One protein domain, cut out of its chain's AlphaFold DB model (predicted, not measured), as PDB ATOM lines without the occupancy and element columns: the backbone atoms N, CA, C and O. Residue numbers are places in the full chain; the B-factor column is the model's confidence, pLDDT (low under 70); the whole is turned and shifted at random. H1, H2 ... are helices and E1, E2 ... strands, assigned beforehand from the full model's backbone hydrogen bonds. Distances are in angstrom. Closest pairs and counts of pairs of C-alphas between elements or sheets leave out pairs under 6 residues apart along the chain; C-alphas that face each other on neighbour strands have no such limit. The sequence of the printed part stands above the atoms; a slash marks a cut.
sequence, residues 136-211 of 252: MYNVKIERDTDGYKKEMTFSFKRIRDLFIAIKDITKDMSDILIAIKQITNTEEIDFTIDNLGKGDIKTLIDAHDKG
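This is residues 136 to 211 of the 252 residues of an uncharacterized protein of Bacillus thuringiensis HD-789 (UniProt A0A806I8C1). A twisted sheet of four strands has H1 packed slantwise over one face, and H3 packs on H1, running back the opposite way and grazing the sheet only with residues 198 to 201. The small helix H2 is at one end of the sheet in the connection from E3 to E4, and the turn of the E1-E2 hairpin is at the other end. The printed part has 76 residues with three named helices and four named strands, in the order E1 E2 H1 E3 H2 E4 H3. The sheet runs E2 E1 E3 E4, antiparallel throughout, and the class is mixed, helices and strands. The whole is compact, with a radius of gyration of the C-alphas of 12.1 A and spans of 36 by 26 by 17 A.

The inner strands are E1, residues 136 to 143, 23.2 A long from C-alpha 136 at (66.477, 172.884, 90.391), and E3, residues 176 to 182, 19.8 A. The edge strands are E2, residues 149 to 156, 22.2 A, and E4, residues 192 to 196, 11.0 A. H1 holds residues 159 to 169 and is 15.6 A long. H2 holds residues 186 to 189, 5.6 A. H3 holds residues 198 to 209, 17.3 A, and ends with C-alpha 209 at (64.984, 193.711, 90.957).

In the sheet, E1 and E3 are antiparallel at 163 degrees, with N 140 and O 179 within hydrogen-bond range at 2.8 A. The hairpin E1 and E2 stands at 155 degrees, with N 139 and O 152 at 2.8 A. E3 and E4 stand at 177 degrees, with N 180 and O 193 at 2.8 A. H1 is on the sheet at a height of 8.9 A, over E1 and, only just, with 3 C-alphas, over E2; on the local plane it stands at 35 degrees to E1, slantwise to the strands. This gives two layers, a helix on one face of a sheet. E2, H1 and E3 form a split strand-helix-strand unit, two strands running the same way with E1 between them, and its crossover is right-handed. H1 and H3 touch, closest at the C-alphas of Phe 163 and Ile 201, 6.1 A, at a shallow tilt of 31 degrees, opposite ways. H2 is not on the sheet and is apart from H1 and H3. In H1 every O i to N i+4 pair is within hydrogen-bond range, in H3 7 of 8 are, and H2 is too short for such a pair.

The C-alphas farthest apart, of Asp 146 and Glu 188, are 36.4 A apart. The printed part has no cut. No link is long; H1 to E3, with 6 residues, is short and the others are tight. Mean pLDDT of the printed part is 80.5, with residues 144 to 147, 185 to 191 and 211 under 70.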
ATOM      1  N   MET A 136      67.788 173.483  90.600       80.00
ATOM      2  CA  MET A 136      66.477 172.884  90.391       80.00
ATOM      3  C   MET A 136      65.549 173.193  91.561       80.00
ATOM      4  O   MET A 136      65.954 173.111  92.721       80.00
ATOM      5  N   TYR A 137      64.295 173.504  91.249       84.56
ATOM      6  CA  TYR A 137      63.247 173.831  92.210       84.56
ATOM      7  C   TYR A 137      62.004 172.994  91.937       84.56
ATOM      8  O   TYR A 137      61.540 172.906  90.801       84.56
ATOM      9  N   ASN A 138      61.438 172.414  92.987       86.00
ATOM     10  CA  ASN A 138      60.088 171.884  92.980       86.00
ATOM     11  C   ASN A 138      59.124 173.010  93.366       86.00
ATOM     12  O   ASN A 138      59.321 173.661  94.391       86.00
ATOM     13  N   VAL A 139      58.100 173.237  92.553       89.38
ATOM     14  CA  VAL A 139      57.033 174.187  92.836       89.38
ATOM     15  C   VAL A 139      55.714 173.442  92.904       89.38
ATOM     16  O   VAL A 139      55.274 172.823  91.932       89.38
ATOM     17  N   LYS A 140      55.058 173.572  94.048       90.19
ATOM     18  CA  LYS A 140      53.735 173.036  94.328       90.19
ATOM     19  C   LYS A 140      52.747 174.194  94.384       90.19
ATOM     20  O   LYS A 140      52.975 175.166  95.092       90.19
ATOM     21  N   ILE A 141      51.667 174.098  93.622       89.12
ATOM     22  CA  ILE A 141      50.589 175.085  93.564       89.12
ATOM     23  C   ILE A 141      49.316 174.385  94.010       89.12
ATOM     24  O   ILE A 141      48.910 173.399  93.392       89.12
ATOM     25  N   GLU A 142      48.698 174.895  95.065       87.56
ATOM     26  CA  GLU A 142      47.435 174.399  95.605       87.56
ATOM     27  C   GLU A 142      46.389 175.511  95.574       87.56
ATOM     28  O   GLU A 142      46.697 176.661  95.875       87.56
ATOM     29  N   ARG A 143      45.156 175.190  95.178       79.81
ATOM     30  CA  ARG A 143      44.012 176.093  95.351       79.81
ATOM     31  C   ARG A 143      43.341 175.818  96.683       79.81
ATOM     32  O   ARG A 143      43.080 174.663  97.014       79.81
ATOM     33  N   ASP A 144      43.009 176.889  97.388       66.94
ATOM     34  CA  ASP A 144      42.414 176.820  98.726       66.94
ATOM     35  C   ASP A 144      40.978 176.251  98.695       66.94
ATOM     36  O   ASP A 144      40.491 175.668  99.660       66.94
ATOM     37  N   THR A 145      40.285 176.372  97.557       66.38
ATOM     38  CA  THR A 145      38.829 176.162  97.473       66.38
ATOM     39  C   THR A 145      38.368 174.906  96.729       66.38
ATOM     40  O   THR A 145      37.275 174.421  97.016       66.38
ATOM     41  N   ASP A 146      39.146 174.357  95.790       64.81
ATOM     42  CA  ASP A 146      38.697 173.259  94.908       64.81
ATOM     43  C   ASP A 146      39.615 172.018  94.913       64.81
ATOM     44  O   ASP A 146      39.376 171.063  94.173       64.81
ATOM     45  N   GLY A 147      40.649 171.999  95.763       67.25
ATOM     46  CA  GLY A 147      41.577 170.870  95.888       67.25
ATOM     47  C   GLY A 147      42.498 170.674  94.679       67.25
ATOM     48  O   GLY A 147      43.184 169.651  94.594       67.25
ATOM     49  N   TYR A 148      42.537 171.626  93.736       73.94
ATOM     50  CA  TYR A 148      43.486 171.587  92.632       73.94
ATOM     51  C   TYR A 148      44.914 171.633  93.171       73.94
ATOM     52  O   TYR A 148      45.314 172.599  93.821       73.94
ATOM     53  N   LYS A 149      45.698 170.604  92.847       82.00
ATOM     54  CA  LYS A 149      47.114 170.505  93.185       82.00
ATOM     55  C   LYS A 149      47.922 170.265  91.921       82.00
ATOM     56  O   LYS A 149      47.687 169.298  91.197       82.00
ATOM     57  N   LYS A 150      48.900 171.132  91.671       86.56
ATOM     58  CA  LYS A 150      49.861 170.995  90.576       86.56
ATOM     59  C   LYS A 150      51.273 171.026  91.131       86.56
ATOM     60  O   LYS A 150      51.619 171.927  91.884       86.56
ATOM     61  N   GLU A 151      52.091 170.071  90.719       90.31
ATOM     62  CA  GLU A 151      53.502 169.991  91.083       90.31
ATOM     63  C   GLU A 151      54.343 170.042  89.808       90.31
ATOM     64  O   GLU A 151      53.998 169.420  88.801       90.31
ATOM     65  N   MET A 152      55.392 170.858  89.812       89.94
ATOM     66  CA  MET A 152      56.239 171.104  88.649       89.94
ATOM     67  C   MET A 152      57.689 171.245  89.090       89.94
ATOM     68  O   MET A 152      57.978 171.852  90.118       89.94
ATOM     69  N   THR A 153      58.612 170.739  88.281       88.62
ATOM     70  CA  THR A 153      60.045 170.942  88.489       88.62
ATOM     71  C   THR A 153      60.570 171.948  87.482       88.62
ATOM     72  O   THR A 153      60.307 171.842  86.285       88.62
ATOM     73  N   PHE A 154      61.331 172.910  87.981       86.12
ATOM     74  CA  PHE A 154      61.983 173.936  87.191       86.12
ATOM     75  C   PHE A 154      63.486 173.874  87.377       86.12
ATOM     76  O   PHE A 154      63.966 173.530  88.454       86.12
ATOM     77  N   SER A 155      64.214 174.266  86.340       85.12
ATOM     78  CA  SER A 155      65.664 174.391  86.365       85.12
ATOM     79  C   SER A 155      66.026 175.803  85.930       85.12
ATOM     80  O   SER A 155      65.678 176.221  84.825       85.12
ATOM     81  N   PHE A 156      66.648 176.568  86.826       80.06
ATOM     82  CA  PHE A 156      66.986 177.964  86.579       80.06
ATOM     83  C   PHE A 156      68.337 178.326  87.180       80.06
ATOM     84  O   PHE A 156      68.684 177.940  88.290       80.06
ATOM     85  N   LYS A 157      69.080 179.170  86.459       71.56
ATOM     86  CA  LYS A 157      70.307 179.799  86.973       71.56
ATOM     87  C   LYS A 157      70.019 181.007  87.865       71.56
ATOM     88  O   LYS A 157      70.906 181.479  88.570       71.56
ATOM     89  N   ARG A 158      68.808 181.571  87.783       77.00
ATOM     90  CA  ARG A 158      68.386 182.736  88.563       77.00
ATOM     91  C   ARG A 158      67.018 182.502  89.172       77.00
ATOM     92  O   ARG A 158      66.067 182.180  88.466       77.00
ATOM     93  N   ILE A 159      66.899 182.771  90.469       79.25
ATOM     94  CA  ILE A 159      65.635 182.626  91.202       79.25
ATOM     95  C   ILE A 159      64.545 183.580  90.692       79.25
ATOM     96  O   ILE A 159      63.356 183.301  90.783       79.25
ATOM     97  N   ARG A 160      64.948 184.689  90.066       84.06
ATOM     98  CA  ARG A 160      64.027 185.609  89.398       84.06
ATOM     99  C   ARG A 160      63.267 184.944  88.251       84.06
ATOM    100  O   ARG A 160      62.073 185.183  88.090       84.06
ATOM    101  N   ASP A 161      63.957 184.121  87.465       85.81
ATOM    102  CA  ASP A 161      63.369 183.455  86.301       85.81
ATOM    103  C   ASP A 161      62.335 182.414  86.758       85.81
ATOM    104  O   ASP A 161      61.272 182.290  86.150       85.81
ATOM    105  N   LEU A 162      62.584 181.776  87.910       87.56
ATOM    106  CA  LEU A 162      61.600 180.951  88.610       87.56
ATOM    107  C   LEU A 162      60.346 181.753  88.972       87.56
ATOM    108  O   LEU A 162      59.240 181.329  88.644       87.56
ATOM    109  N   PHE A 163      60.492 182.917  89.611       88.56
ATOM    110  CA  PHE A 163      59.335 183.736  89.987       88.56
ATOM    111  C   PHE A 163      58.526 184.208  88.775       88.56
ATOM    112  O   PHE A 163      57.297 184.246  88.841       88.56
ATOM    113  N   ILE A 164      59.183 184.517  87.654       89.00
ATOM    114  CA  ILE A 164      58.498 184.855  86.399       89.00
ATOM    115  C   ILE A 164      57.714 183.656  85.868       89.00
ATOM    116  O   ILE A 164      56.527 183.799  85.584       89.00
ATOM    117  N   ALA A 165      58.332 182.475  85.805       90.75
ATOM    118  CA  ALA A 165      57.654 181.268  85.347       90.75
ATOM    119  C   ALA A 165      56.419 180.952  86.209       90.75
ATOM    120  O   ALA A 165      55.343 180.667  85.684       90.75
ATOM    121  N   ILE A 166      56.545 181.075  87.534       90.12
ATOM    122  CA  ILE A 166      55.431 180.899  88.473       90.12
ATOM    123  C   ILE A 166      54.332 181.937  88.217       90.12
ATOM    124  O   ILE A 166      53.155 181.577  88.134       90.12
ATOM    125  N   LYS A 167      54.689 183.218  88.070       92.06
ATOM    126  CA  LYS A 167      53.742 184.306  87.783       92.06
ATOM    127  C   LYS A 167      52.962 184.058  86.493       92.06
ATOM    128  O   LYS A 167      51.755 184.286  86.467       92.06
ATOM    129  N   ASP A 168      53.633 183.587  85.446       91.94
ATOM    130  CA  ASP A 168      53.006 183.327  84.151       91.94
ATOM    131  C   ASP A 168      52.042 182.136  84.226       91.94
ATOM    132  O   ASP A 168      50.916 182.224  83.738       91.94
ATOM    133  N   ILE A 169      52.422 181.060  84.922       90.25
ATOM    134  CA  ILE A 169      51.569 179.875  85.116       90.25
ATOM    135  C   ILE A 169      50.334 180.192  85.967       90.25
ATOM    136  O   ILE A 169      49.259 179.636  85.747       90.25
ATOM    137  N   THR A 170      50.483 181.083  86.943       89.38
ATOM    138  CA  THR A 170      49.427 181.439  87.902       89.38
ATOM    139  C   THR A 170      48.611 182.662  87.481       89.38
ATOM    140  O   THR A 170      47.733 183.118  88.221       89.38
ATOM    141  N   LYS A 171      48.863 183.207  86.284       89.50
ATOM    142  CA  LYS A 171      48.277 184.467  85.812       89.50
ATOM    143  C   LYS A 171      46.750 184.477  85.840       89.50
ATOM    144  O   LYS A 171      46.179 185.485  86.253       89.50
ATOM    145  N   ASP A 172      46.113 183.359  85.511       88.25
ATOM    146  CA  ASP A 172      44.650 183.242  85.437       88.25
ATOM    147  C   ASP A 172      44.045 182.492  86.640       88.25
ATOM    148  O   ASP A 172      42.858 182.179  86.660       88.25
ATOM    149  N   MET A 173      44.854 182.196  87.664       87.06
ATOM    150  CA  MET A 173      44.406 181.550  88.900       87.06
ATOM    151  C   MET A 173      44.106 182.599  89.987       87.06
ATOM    152  O   MET A 173      44.838 183.592  90.113       87.06
ATOM    153  N   SER A 174      43.045 182.368  90.766       85.00
ATOM    154  CA  SER A 174      42.740 183.046  92.034       85.00
ATOM    155  C   SER A 174      42.909 182.068  93.200       85.00
ATOM    156  O   SER A 174      42.891 180.858  92.981       85.00
ATOM    157  N   ASP A 175      43.100 182.601  94.410       85.19
ATOM    158  CA  ASP A 175      43.059 181.835  95.668       85.19
ATOM    159  C   ASP A 175      44.006 180.623  95.688       85.19
ATOM    160  O   ASP A 175      43.624 179.490  95.987       85.19
ATOM    161  N   ILE A 176      45.261 180.880  95.307       87.69
ATOM    162  CA  ILE A 176      46.333 179.884  95.277       87.69
ATOM    163  C   ILE A 176      47.334 180.096  96.407       87.69
ATOM    164  O   ILE A 176      47.657 181.232  96.763       87.69
ATOM    165  N   LEU A 177      47.890 178.982  96.862       87.38
ATOM    166  CA  LEU A 177      49.075 178.891  97.694       87.38
ATOM    167  C   LEU A 177      50.183 178.208  96.899       87.38
ATOM    168  O   LEU A 177      49.958 177.222  96.190       87.38
ATOM    169  N   ILE A 178      51.384 178.760  96.990       84.56
ATOM    170  CA  ILE A 178      52.552 178.303  96.252       84.56
ATOM    171  C   ILE A 178      53.632 177.931  97.264       84.56
ATOM    172  O   ILE A 178      54.033 178.752  98.088       84.56
ATOM    173  N   ALA A 179      54.129 176.705  97.156       81.25
ATOM    174  CA  ALA A 179      55.307 176.233  97.863       81.25
ATOM    175  C   ALA A 179      56.450 176.034  96.868       81.25
ATOM    176  O   ALA A 179      56.252 175.491  95.779       81.25
ATOM    177  N   ILE A 180      57.651 176.461  97.238       82.00
ATOM    178  CA  ILE A 180      58.870 176.340  96.445       82.00
ATOM    179  C   ILE A 180      59.914 175.643  97.304       82.00
ATOM    180  O   ILE A 180      60.221 176.104  98.399       82.00
ATOM    181  N   LYS A 181      60.494 174.563  96.791       80.62
ATOM    182  CA  LYS A 181      61.567 173.823  97.451       80.62
ATOM    183  C   LYS A 181      62.730 173.613  96.497       80.62
ATOM    184  O   LYS A 181      62.571 172.997  95.447       80.62
ATOM    185  N   GLN A 182      63.910 174.083  96.873       78.25
ATOM    186  CA  GLN A 182      65.141 173.790  96.151       78.25
ATOM    187  C   GLN A 182      65.510 172.300  96.259       78.25
ATOM    188  O   GLN A 182      65.393 171.688  97.319       78.25
ATOM    189  N   ILE A 183      65.941 171.709  95.144       78.88
ATOM    190  CA  ILE A 183      66.286 170.284  95.027       78.88
ATOM    191  C   ILE A 183      67.807 170.090  94.952       78.88
ATOM    192  O   ILE A 183      68.334 169.151  95.539       78.88
ATOM    193  N   THR A 184      68.522 170.957  94.229       76.25
ATOM    194  CA  THR A 184      69.985 170.876  94.054       76.25
ATOM    195  C   THR A 184      70.692 172.057  94.688       76.25
ATOM    196  O   THR A 184      70.098 173.119  94.816       76.25
ATOM    197  N   ASN A 185      71.966 171.896  95.055       68.81
ATOM    198  CA  ASN A 185      72.801 172.947  95.661       68.81
ATOM    199  C   ASN A 185      72.182 173.548  96.937       68.81
ATOM    200  O   ASN A 185      72.332 174.737  97.222       68.81
ATOM    201  N   THR A 186      71.445 172.732  97.696       65.81
ATOM    202  CA  THR A 186      70.768 173.161  98.928       65.81
ATOM    203  C   THR A 186      71.762 173.643  99.979       65.81
ATOM    204  O   THR A 186      71.437 174.548 100.727       65.81
ATOM    205  N   GLU A 187      72.997 173.132  99.987       63.34
ATOM    206  CA  GLU A 187      74.057 173.631 100.875       63.34
ATOM    207  C   GLU A 187      74.461 175.091 100.574       63.34
ATOM    208  O   GLU A 187      74.971 175.780 101.453       63.34
ATOM    209  N   GLU A 188      74.229 175.583  99.351       65.12
ATOM    210  CA  GLU A 188      74.703 176.899  98.908       65.12
ATOM    211  C   GLU A 188      73.659 178.001  99.117       65.12
ATOM    212  O   GLU A 188      73.975 179.059  99.662       65.12
ATOM    213  N   ILE A 189      72.412 177.761  98.700       65.62
ATOM    214  CA  ILE A 189      71.337 178.773  98.720       65.62
ATOM    215  C   ILE A 189      70.273 178.468  99.783       65.62
ATOM    216  O   ILE A 189      69.707 179.409 100.327       65.62
ATOM    217  N   ASP A 190      70.011 177.185 100.052       68.62
ATOM    218  CA  ASP A 190      68.900 176.668 100.867       68.62
ATOM    219  C   ASP A 190      67.591 177.473 100.758       68.62
ATOM    220  O   ASP A 190      67.186 178.201 101.664       68.62
ATOM    221  N   PHE A 191      66.926 177.378  99.607       69.81
ATOM    222  CA  PHE A 191      65.689 178.106  99.356       69.81
ATOM    223  C   PHE A 191      64.455 177.211  99.487       69.81
ATOM    224  O   PHE A 191      64.123 176.439  98.578       69.81
ATOM    225  N   THR A 192      63.735 177.368 100.597       73.38
ATOM    226  CA  THR A 192      62.404 176.786 100.792       73.38
ATOM    227  C   THR A 192      61.436 177.861 101.265       73.38
ATOM    228  O   THR A 192      61.693 178.539 102.256       73.38
ATOM    229  N   ILE A 193      60.316 178.017 100.564       73.56
ATOM    230  CA  ILE A 193      59.226 178.905 100.970       73.56
ATOM    231  C   ILE A 193      57.904 178.164 100.815       73.56
ATOM    232  O   ILE A 193      57.715 177.429  99.850       73.56
ATOM    233  N   ASP A 194      56.986 178.383 101.747       76.38
ATOM    234  CA  ASP A 194      55.635 177.836 101.703       76.38
ATOM    235  C   ASP A 194      54.586 178.946 101.855       76.38
ATOM    236  O   ASP A 194      54.895 180.040 102.330       76.38
ATOM    237  N   ASN A 195      53.345 178.643 101.472       79.38
ATOM    238  CA  ASN A 195      52.177 179.518 101.607       79.38
ATOM    239  C   ASN A 195      52.303 180.884 100.906       79.38
ATOM    240  O   ASN A 195      51.776 181.882 101.393       79.38
ATOM    241  N   LEU A 196      52.977 180.944  99.751       82.00
ATOM    242  CA  LEU A 196      53.030 182.169  98.951       82.00
ATOM    243  C   LEU A 196      51.730 182.384  98.180       82.00
ATOM    244  O   LEU A 196      51.307 181.529  97.401       82.00
ATOM    245  N   GLY A 197      51.149 183.569  98.316       84.00
ATOM    246  CA  GLY A 197      50.089 184.039  97.447       84.00
ATOM    247  C   GLY A 197      50.630 184.622  96.140       84.00
ATOM    248  O   GLY A 197      51.803 184.971  95.984       84.00
ATOM    249  N   LYS A 198      49.731 184.825  95.177       82.56
ATOM    250  CA  LYS A 198      50.053 185.479  93.895       82.56
ATOM    251  C   LYS A 198      50.626 186.895  94.066       82.56
ATOM    252  O   LYS A 198      51.462 187.325  93.270       82.56
ATOM    253  N   GLY A 199      50.170 187.621  95.091       79.12
ATOM    254  CA  GLY A 199      50.693 188.945  95.438       79.12
ATOM    255  C   GLY A 199      52.159 188.897  95.873       79.12
ATOM    256  O   GLY A 199      52.948 189.740  95.449       79.12
ATOM    257  N   ASP A 200      52.540 187.864  96.623       82.19
ATOM    258  CA  ASP A 200      53.894 187.705  97.156       82.19
ATOM    259  C   ASP A 200      54.913 187.438  96.049       82.19
ATOM    260  O   ASP A 200      56.006 187.994  96.079       82.19
ATOM    261  N   ILE A 201      54.540 186.691  95.002       83.94
ATOM    262  CA  ILE A 201      55.408 186.470  93.831       83.94
ATOM    263  C   ILE A 201      55.803 187.793  93.170       83.94
ATOM    264  O   ILE A 201      56.960 187.982  92.791       83.94
ATOM    265  N   LYS A 202      54.865 188.744  93.051       82.44
ATOM    266  CA  LYS A 202      55.178 190.073  92.513       82.44
ATOM    267  C   LYS A 202      56.144 190.818  93.436       82.44
ATOM    268  O   LYS A 202      57.126 191.372  92.949       82.44
ATOM    269  N   THR A 203      55.897 190.786  94.743       78.69
ATOM    270  CA  THR A 203      56.775 191.396  95.748       78.69
ATOM    271  C   THR A 203      58.185 190.805  95.705       78.69
ATOM    272  O   THR A 203      59.149 191.558  95.783       78.69
ATOM    273  N   LEU A 204      58.326 189.491  95.517       78.44
ATOM    274  CA  LEU A 204      59.620 188.810  95.409       78.44
ATOM    275  C   LEU A 204      60.385 189.194  94.136       78.44
ATOM    276  O   LEU A 204      61.602 189.371  94.189       78.44
ATOM    277  N   ILE A 205      59.691 189.374  93.005       82.06
ATOM    278  CA  ILE A 205      60.302 189.902  91.773       82.06
ATOM    279  C   ILE A 205      60.772 191.341  91.994       82.06
ATOM    280  O   ILE A 205      61.923 191.655  91.705       82.06
ATOM    281  N   ASP A 206      59.907 192.200  92.543       78.62
ATOM    282  CA  ASP A 206      60.226 193.608  92.785       78.62
ATOM    283  C   ASP A 206      61.371 193.759  93.807       78.62
ATOM    284  O   ASP A 206      62.223 194.635  93.652       78.62
ATOM    285  N   ALA A 207      61.414 192.909  94.838       70.38
ATOM    286  CA  ALA A 207      62.504 192.845  95.809       70.38
ATOM    287  C   ALA A 207      63.810 192.406  95.137       70.38
ATOM    288  O   ALA A 207      64.817 193.095  95.275       70.38
ATOM    289  N   HIS A 208      63.786 191.335  94.335       75.94
ATOM    290  CA  HIS A 208      64.961 190.880  93.586       75.94
ATOM    291  C   HIS A 208      65.504 191.959  92.637       75.94
ATOM    292  O   HIS A 208      66.712 192.209  92.626       75.94
ATOM    293  N   ASP A 209      64.623 192.644  91.902       77.75
ATOM    294  CA  ASP A 209      64.984 193.711  90.957       77.75
ATOM    295  C   ASP A 209      65.569 194.943  91.660       77.75
ATOM    296  O   ASP A 209      66.458 195.606  91.127       77.75
ATOM    297  N   LYS A 210      65.128 195.221  92.889       72.38
ATOM    298  CA  LYS A 210      65.702 196.259  93.760       72.38
ATOM    299  C   LYS A 210      66.962 195.796  94.501       72.38
ATOM    300  O   LYS A 210      67.472 196.537  95.339       72.38
ATOM    301  N   GLY A 211      67.446 194.576  94.247       63.47
ATOM    302  CA  GLY A 211      68.573 193.972  94.967       63.47
ATOM    303  C   GLY A 211      68.277 193.705  96.446       63.47
ATOM    304  O   GLY A 211      69.197 193.527  97.239       63.47
TER     305      GLY A 211